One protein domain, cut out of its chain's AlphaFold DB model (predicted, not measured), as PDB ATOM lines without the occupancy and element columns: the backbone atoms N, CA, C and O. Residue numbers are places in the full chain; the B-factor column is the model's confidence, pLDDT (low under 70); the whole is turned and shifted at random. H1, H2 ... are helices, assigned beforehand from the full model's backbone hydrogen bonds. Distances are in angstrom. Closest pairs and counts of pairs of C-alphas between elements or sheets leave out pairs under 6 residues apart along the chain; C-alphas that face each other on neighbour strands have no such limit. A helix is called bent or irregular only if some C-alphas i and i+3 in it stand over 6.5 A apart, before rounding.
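What this domain is: This is residues 87 to 140 of the 140 residues of an uncharacterized protein of Actinobacillus pleuropneumoniae (UniProt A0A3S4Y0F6). Three helices make a small up-and-down bundle, in which each helix runs against the one before it; H1 and H3 pack closely side by side, while H2 runs back with few contacts to them. The link from H2 to H3 turns the chain round at one end of the length, where residues 113 to 121 stick out. The printed part has 54 residues with three named helices, in the order H1, H2, H3, and no named strand; the class is all helix. The whole is compact, with a radius of gyration of the C-alphas of 10.5 A, yet elongated in outline, spanning 33 by 17 by 13 A.

Where its parts are: H1 holds residues 87 to 99, 18.7 A from first to last C-alpha, and begins at C-alpha 87 at (152.745, 10.941, 122.729). After a tight link of 1 residue, H2 holds residues 101 to 114 and is 20.0 A long, beginning at C-alpha 101 at (155.111, -6.350, 130.586). H2 is irregular: C-alphas 102 and 105 are 8.0 A apart. After a short link of 7 residues, H3 holds residues 122 to 138, is 24.8 A long and ends at C-alpha 138 at (162.055, -5.630, 122.534).

How they stand to each other: H1 touches H3 with 47 pairs of C-alphas within 8 A, the closest being those of Tyr 94 and Gly 132, 4.0 A apart. H1 and H3 run the same way at a shallow tilt of 34.7 degrees, only just short of steep. H1 and H2 form a helical hairpin and touch through residues 93 to 97 of H1 and 103 to 107 of H2 alone; their closest C-alphas, those of Val 96 and Lys 104, are 6.3 A apart. They run opposite ways at a shallow tilt of 32 degrees, only just short of steep. H2 and H3 form a second helical hairpin, running opposite ways at a shallow tilt of 24 degrees. They touch with 4 pairs of C-alphas within 8 A, the closest being those of Ala 101 and Val 137, 6.9 A apart. In H1 and H3 every O i to N i+4 pair is within hydrogen-bond range; in H2, 8 of 10 are.

The domain as a whole: The two C-alphas farthest apart are those of Gly 117 and Lys 139, at 33.2 A, and the C-alphas of Asp 87 and Ala 140, the first and last printed, are 20.1 A apart. Residues 113 to 121 stand free; the body without them spans 27 by 18 by 12 A. The printed part has no cut, and no link between its helices is long. Residue 140 is the chain's last residue. The mean pLDDT of the printed part is 88.0, and residues 139 to 140 are under 70.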
ATOM      1  N   ASP A  87     151.346  11.322 122.524       81.06
ATOM      2  CA  ASP A  87     152.745  10.941 122.729       81.06
ATOM      3  C   ASP A  87     152.950  10.358 124.129       81.06
ATOM      4  O   ASP A  87     153.641   9.346 124.295       81.06
ATOM      5  N   ASP A  88     152.227  10.882 125.119       86.31
ATOM      6  CA  ASP A  88     152.211  10.334 126.477       86.31
ATOM      7  C   ASP A  88     151.757   8.866 126.500       86.31
ATOM      8  O   ASP A  88     152.308   8.043 127.235       86.31
ATOM      9  N   TRP A  89     150.788   8.480 125.660       90.00
ATOM     10  CA  TRP A  89     150.347   7.079 125.574       90.00
ATOM     11  C   TRP A  89     151.429   6.165 125.009       90.00
ATOM     12  O   TRP A  89     151.559   5.028 125.469       90.00
ATOM     13  N   TYR A  90     152.225   6.652 124.058       92.88
ATOM     14  CA  TYR A  90     153.368   5.908 123.540       92.88
ATOM     15  C   TYR A  90     154.445   5.724 124.612       92.88
ATOM     16  O   TYR A  90     154.902   4.599 124.834       92.88
ATOM     17  N   LEU A  91     154.834   6.798 125.302       91.56
ATOM     18  CA  LEU A  91     155.871   6.749 126.336       91.56
ATOM     19  C   LEU A  91     155.460   5.866 127.516       91.56
ATOM     20  O   LEU A  91     156.265   5.076 128.023       91.56
ATOM     21  N   ASP A  92     154.194   5.944 127.919       90.88
ATOM     22  CA  ASP A  92     153.665   5.097 128.979       90.88
ATOM     23  C   ASP A  92     153.582   3.632 128.548       90.88
ATOM     24  O   ASP A  92     154.028   2.757 129.296       90.88
ATOM     25  N   GLY A  93     153.131   3.357 127.319       92.94
ATOM     26  CA  GLY A  93     153.198   2.020 126.735       92.94
ATOM     27  C   GLY A  93     154.630   1.477 126.732       92.94
ATOM     28  O   GLY A  93     154.863   0.350 127.172       92.94
ATOM     29  N   TYR A  94     155.608   2.288 126.319       94.62
ATOM     30  CA  TYR A  94     157.031   1.929 126.307       94.62
ATOM     31  C   TYR A  94     157.565   1.580 127.696       94.62
ATOM     32  O   TYR A  94     158.184   0.523 127.863       94.62
ATOM     33  N   ARG A  95     157.289   2.412 128.709       92.25
ATOM     34  CA  ARG A  95     157.705   2.146 130.095       92.25
ATOM     35  C   ARG A  95     157.099   0.845 130.618       92.25
ATOM     36  O   ARG A  95     157.805   0.037 131.222       92.25
ATOM     37  N   VAL A  96     155.811   0.617 130.356       93.12
ATOM     38  CA  VAL A  96     155.125  -0.621 130.755       93.12
ATOM     39  C   VAL A  96     155.717  -1.832 130.041       93.12
ATOM     40  O   VAL A  96     155.990  -2.835 130.689       93.12
ATOM     41  N   GLY A  97     156.011  -1.732 128.744       94.06
ATOM     42  CA  GLY A  97     156.693  -2.796 128.004       94.06
ATOM     43  C   GLY A  97     158.081  -3.125 128.556       94.06
ATOM     44  O   GLY A  97     158.454  -4.294 128.594       94.06
ATOM     45  N   ARG A  98     158.827  -2.117 129.026       93.06
ATOM     46  CA  ARG A  98     160.181  -2.290 129.575       93.06
ATOM     47  C   ARG A  98     160.228  -2.946 130.951       93.06
ATOM     48  O   ARG A  98     161.149  -3.710 131.211       93.06
ATOM     49  N   SER A  99     159.299  -2.611 131.843       91.75
ATOM     50  CA  SER A  99     159.429  -2.964 133.270       91.75
ATOM     51  C   SER A  99     158.231  -3.715 133.845       91.75
ATOM     52  O   SER A  99     158.349  -4.340 134.894       91.75
ATOM     53  N   PHE A 100     157.081  -3.684 133.167       91.50
ATOM     54  CA  PHE A 100     155.807  -4.191 133.686       91.50
ATOM     55  C   PHE A 100     155.016  -4.952 132.613       91.50
ATOM     56  O   PHE A 100     153.791  -4.853 132.543       91.50
ATOM     57  N   ALA A 101     155.708  -5.719 131.763       91.94
ATOM     58  CA  ALA A 101     155.111  -6.350 130.586       91.94
ATOM     59  C   ALA A 101     153.888  -7.230 130.914       91.94
ATOM     60  O   ALA A 101     152.887  -7.197 130.198       91.94
ATOM     61  N   SER A 102     153.928  -7.957 132.035       92.88
ATOM     62  CA  SER A 102     152.820  -8.799 132.512       92.88
ATOM     63  C   SER A 102     151.584  -8.007 132.953       92.88
ATOM     64  O   SER A 102     150.484  -8.551 132.974       92.88
ATOM     65  N   GLN A 103     151.737  -6.720 133.272       90.94
ATOM     66  CA  GLN A 103     150.670  -5.848 133.769       90.94
ATOM     67  C   GLN A 103     150.089  -4.940 132.680       90.94
ATOM     68  O   GLN A 103     149.284  -4.058 132.979       90.94
ATOM     69  N   LYS A 104     150.452  -5.163 131.408       92.25
ATOM     70  CA  LYS A 104     150.024  -4.357 130.254       92.25
ATOM     71  C   LYS A 104     148.538  -4.008 130.280       92.25
ATOM     72  O   LYS A 104     148.181  -2.836 130.208       92.25
ATOM     73  N   ALA A 105     147.683  -5.027 130.365       91.31
ATOM     74  CA  ALA A 105     146.238  -4.853 130.302       91.31
ATOM     75  C   ALA A 105     145.712  -4.076 131.518       91.31
ATOM     76  O   ALA A 105     144.935  -3.141 131.353       91.31
ATOM     77  N   ALA A 106     146.180  -4.412 132.724       90.81
ATOM     78  CA  ALA A 106     145.760  -3.747 133.955       90.81
ATOM     79  C   ALA A 106     146.138  -2.256 133.958       90.81
ATOM     80  O   ALA A 106     145.294  -1.403 134.232       90.81
ATOM     81  N   MET A 107     147.375  -1.927 133.575       89.44
ATOM     82  CA  MET A 107     147.859  -0.543 133.545       89.44
ATOM     83  C   MET A 107     147.219   0.280 132.419       89.44
ATOM     84  O   MET A 107     146.923   1.460 132.614       89.44
ATOM     85  N   TYR A 108     146.942  -0.337 131.266       90.88
ATOM     86  CA  TYR A 108     146.171   0.299 130.196       90.88
ATOM     87  C   TYR A 108     144.759   0.661 130.671       90.88
ATOM     88  O   TYR A 108     144.329   1.804 130.532       90.88
ATOM     89  N   GLN A 109     144.054  -0.289 131.297       89.50
ATOM     90  CA  GLN A 109     142.696  -0.069 131.806       89.50
ATOM     91  C   GLN A 109     142.652   0.984 132.914       89.50
ATOM     92  O   GLN A 109     141.744   1.820 132.933       89.50
ATOM     93  N   GLN A 110     143.651   1.004 133.798       87.69
ATOM     94  CA  GLN A 110     143.795   2.049 134.811       87.69
ATOM     95  C   GLN A 110     143.897   3.440 134.166       87.69
ATOM     96  O   GLN A 110     143.235   4.376 134.615       87.69
ATOM     97  N   ARG A 111     144.663   3.573 133.074       86.81
ATOM     98  CA  ARG A 111     144.804   4.836 132.337       86.81
ATOM     99  C   ARG A 111     143.529   5.238 131.598       86.81
ATOM    100  O   ARG A 111     143.111   6.388 131.702       86.81
ATOM    101  N   VAL A 112     142.894   4.306 130.885       87.75
ATOM    102  CA  VAL A 112     141.610   4.550 130.206       87.75
ATOM    103  C   VAL A 112     140.558   5.023 131.210       87.75
ATOM    104  O   VAL A 112     139.856   6.000 130.956       87.75
ATOM    105  N   SER A 113     140.495   4.377 132.376       87.50
ATOM    106  CA  SER A 113     139.563   4.736 133.449       87.50
ATOM    107  C   SER A 113     139.853   6.121 134.027       87.50
ATOM    108  O   SER A 113     138.921   6.890 134.249       87.50
ATOM    109  N   TYR A 114     141.131   6.465 134.220       86.06
ATOM    110  CA  TYR A 114     141.545   7.792 134.680       86.06
ATOM    111  C   TYR A 114     141.181   8.899 133.677       86.06
ATOM    112  O   TYR A 114     140.747   9.977 134.066       86.06
ATOM    113  N   CYS A 115     141.306   8.615 132.381       83.00
ATOM    114  CA  CYS A 115     141.059   9.568 131.297       83.00
ATOM    115  C   CYS A 115     139.616   9.595 130.770       83.00
ATOM    116  O   CYS A 115     139.340  10.194 129.721       83.00
ATOM    117  N   LYS A 116     138.682   8.939 131.465       80.94
ATOM    118  CA  LYS A 116     137.293   8.800 131.022       80.94
ATOM    119  C   LYS A 116     136.660  10.172 130.748       80.94
ATOM    120  O   LYS A 116     136.720  11.075 131.573       80.94
ATOM    121  N   GLY A 117     136.038  10.319 129.576       72.31
ATOM    122  CA  GLY A 117     135.371  11.558 129.151       72.31
ATOM    123  C   GLY A 117     136.280  12.613 128.504       72.31
ATOM    124  O   GLY A 117     135.766  13.609 128.007       72.31
ATOM    125  N   MET A 118     137.602  12.399 128.454       72.62
ATOM    126  CA  MET A 118     138.558  13.325 127.817       72.62
ATOM    127  C   MET A 118     139.201  12.775 126.534       72.62
ATOM    128  O   MET A 118     139.895  13.509 125.834       72.62
ATOM    129  N   LEU A 119     138.958  11.501 126.210       75.12
ATOM    130  CA  LEU A 119     139.538  10.807 125.059       75.12
ATOM    131  C   LEU A 119     138.713  11.068 123.795       75.12
ATOM    132  O   LEU A 119     137.837  10.278 123.453       75.12
ATOM    133  N   SER A 120     138.998  12.155 123.075       71.25
ATOM    134  CA  SER A 120     138.340  12.431 121.787       71.25
ATOM    135  C   SER A 120     138.766  11.481 120.652       71.25
ATOM    136  O   SER A 120     138.102  11.454 119.626       71.25
ATOM    137  N   HIS A 121     139.811  10.660 120.842       76.00
ATOM    138  CA  HIS A 121     140.345   9.728 119.834       76.00
ATOM    139  C   HIS A 121     140.889   8.433 120.467       76.00
ATOM    140  O   HIS A 121     142.087   8.150 120.424       76.00
ATOM    141  N   ALA A 122     140.008   7.640 121.087       80.00
ATOM    142  CA  ALA A 122     140.381   6.426 121.826       80.00
ATOM    143  C   ALA A 122     141.258   5.443 121.019       80.00
ATOM    144  O   ALA A 122     142.232   4.911 121.553       80.00
ATOM    145  N   ASP A 123     140.976   5.266 119.726       85.75
ATOM    146  CA  ASP A 123     141.728   4.347 118.865       85.75
ATOM    147  C   ASP A 123     143.191   4.771 118.679       85.75
ATOM    148  O   ASP A 123     144.093   3.931 118.674       85.75
ATOM    149  N   GLN A 124     143.454   6.076 118.562       87.62
ATOM    150  CA  GLN A 124     144.812   6.604 118.400       87.62
ATOM    151  C   GLN A 124     145.646   6.364 119.662       87.62
ATOM    152  O   GLN A 124     146.796   5.925 119.589       87.62
ATOM    153  N   PHE A 125     145.043   6.590 120.827       88.38
ATOM    154  CA  PHE A 125     145.666   6.347 122.124       88.38
ATOM    155  C   PHE A 125     145.989   4.868 122.340       88.38
ATOM    156  O   PHE A 125     147.096   4.531 122.774       88.38
ATOM    157  N   GLN A 126     145.072   3.977 121.954       91.50
ATOM    158  CA  GLN A 126     145.310   2.538 121.992       91.50
ATOM    159  C   GLN A 126     146.476   2.136 121.084       91.50
ATOM    160  O   GLN A 126     147.378   1.416 121.510       91.50
ATOM    161  N   GLN A 127     146.501   2.620 119.841       93.94
ATOM    162  CA  GLN A 127     147.578   2.304 118.903       93.94
ATOM    163  C   GLN A 127     148.941   2.797 119.396       93.94
ATOM    164  O   GLN A 127     149.931   2.072 119.280       93.94
ATOM    165  N   ASN A 128     149.012   4.008 119.948       92.62
ATOM    166  CA  ASN A 128     150.261   4.563 120.464       92.62
ATOM    167  C   ASN A 128     150.763   3.793 121.684       92.62
ATOM    168  O   ASN A 128     151.941   3.435 121.726       92.62
ATOM    169  N   TRP A 129     149.865   3.439 122.603       94.06
ATOM    170  CA  TRP A 129     150.182   2.543 123.711       94.06
ATOM    171  C   TRP A 129     150.774   1.216 123.236       94.06
ATOM    172  O   TRP A 129     151.837   0.802 123.700       94.06
ATOM    173  N   GLU A 130     150.122   0.566 122.272       95.75
ATOM    174  CA  GLU A 130     150.560  -0.718 121.719       95.75
ATOM    175  C   GLU A 130     151.920  -0.626 121.018       95.75
ATOM    176  O   GLU A 130     152.796  -1.478 121.215       95.75
ATOM    177  N   LYS A 131     152.133   0.435 120.231       95.94
ATOM    178  CA  LYS A 131     153.420   0.715 119.582       95.94
ATOM    179  C   LYS A 131     154.527   0.904 120.614       95.94
ATOM    180  O   LYS A 131     155.572   0.260 120.494       95.94
ATOM    181  N   GLY A 132     154.292   1.739 121.624       94.81
ATOM    182  CA  GLY A 132     155.235   1.979 122.713       94.81
ATOM    183  C   GLY A 132     155.582   0.684 123.432       94.81
ATOM    184  O   GLY A 132     156.753   0.312 123.517       94.81
ATOM    185  N   PHE A 133     154.557  -0.064 123.843       96.25
ATOM    186  CA  PHE A 133     154.704  -1.344 124.530       96.25
ATOM    187  C   PHE A 133     155.563  -2.331 123.746       96.25
ATOM    188  O   PHE A 133     156.517  -2.894 124.286       96.25
ATOM    189  N   LYS A 134     155.280  -2.503 122.451       96.88
ATOM    190  CA  LYS A 134     156.043  -3.406 121.581       96.88
ATOM    191  C   LYS A 134     157.522  -3.027 121.505       96.88
ATOM    192  O   LYS A 134     158.370  -3.916 121.455       96.88
ATOM    193  N   VAL A 135     157.847  -1.733 121.474       96.50
ATOM    194  CA  VAL A 135     159.245  -1.271 121.497       96.50
ATOM    195  C   VAL A 135     159.873  -1.521 122.869       96.50
ATOM    196  O   VAL A 135     161.011  -1.983 122.933       96.50
ATOM    197  N   GLY A 136     159.129  -1.267 123.947       93.50
ATOM    198  CA  GLY A 136     159.589  -1.476 125.316       93.50
ATOM    199  C   GLY A 136     159.988  -2.926 125.589       93.50
ATOM    200  O   GLY A 136     161.083  -3.165 126.083       93.50
ATOM    201  N   VAL A 137     159.157  -3.889 125.171       93.06
ATOM    202  CA  VAL A 137     159.425  -5.330 125.343       93.06
ATOM    203  C   VAL A 137     160.655  -5.792 124.558       93.06
ATOM    204  O   VAL A 137     161.421  -6.614 125.039       93.06
ATOM    205  N   LYS A 138     160.885  -5.258 123.352       86.50
ATOM    206  CA  LYS A 138     162.055  -5.630 122.534       86.50
ATOM    207  C   LYS A 138     163.387  -5.178 123.127       86.50
ATOM    208  O   LYS A 138     164.426  -5.705 122.745       86.50
ATOM    209  N   LYS A 139     163.357  -4.156 123.981       69.00
ATOM    210  CA  LYS A 139     164.535  -3.599 124.649       69.00
ATOM    211  C   LYS A 139     164.599  -3.988 126.130       69.00
ATOM    212  O   LYS A 139     165.469  -3.455 126.810       69.00
ATOM    213  N   ALA A 140     163.649  -4.798 126.617       59.00
ATOM    214  CA  ALA A 140     163.507  -5.208 128.014       59.00
ATOM    215  C   ALA A 140     164.641  -6.129 128.451       59.00
ATOM    216  O   ALA A 140     164.931  -7.093 127.714       59.00
TER     217      ALA A 140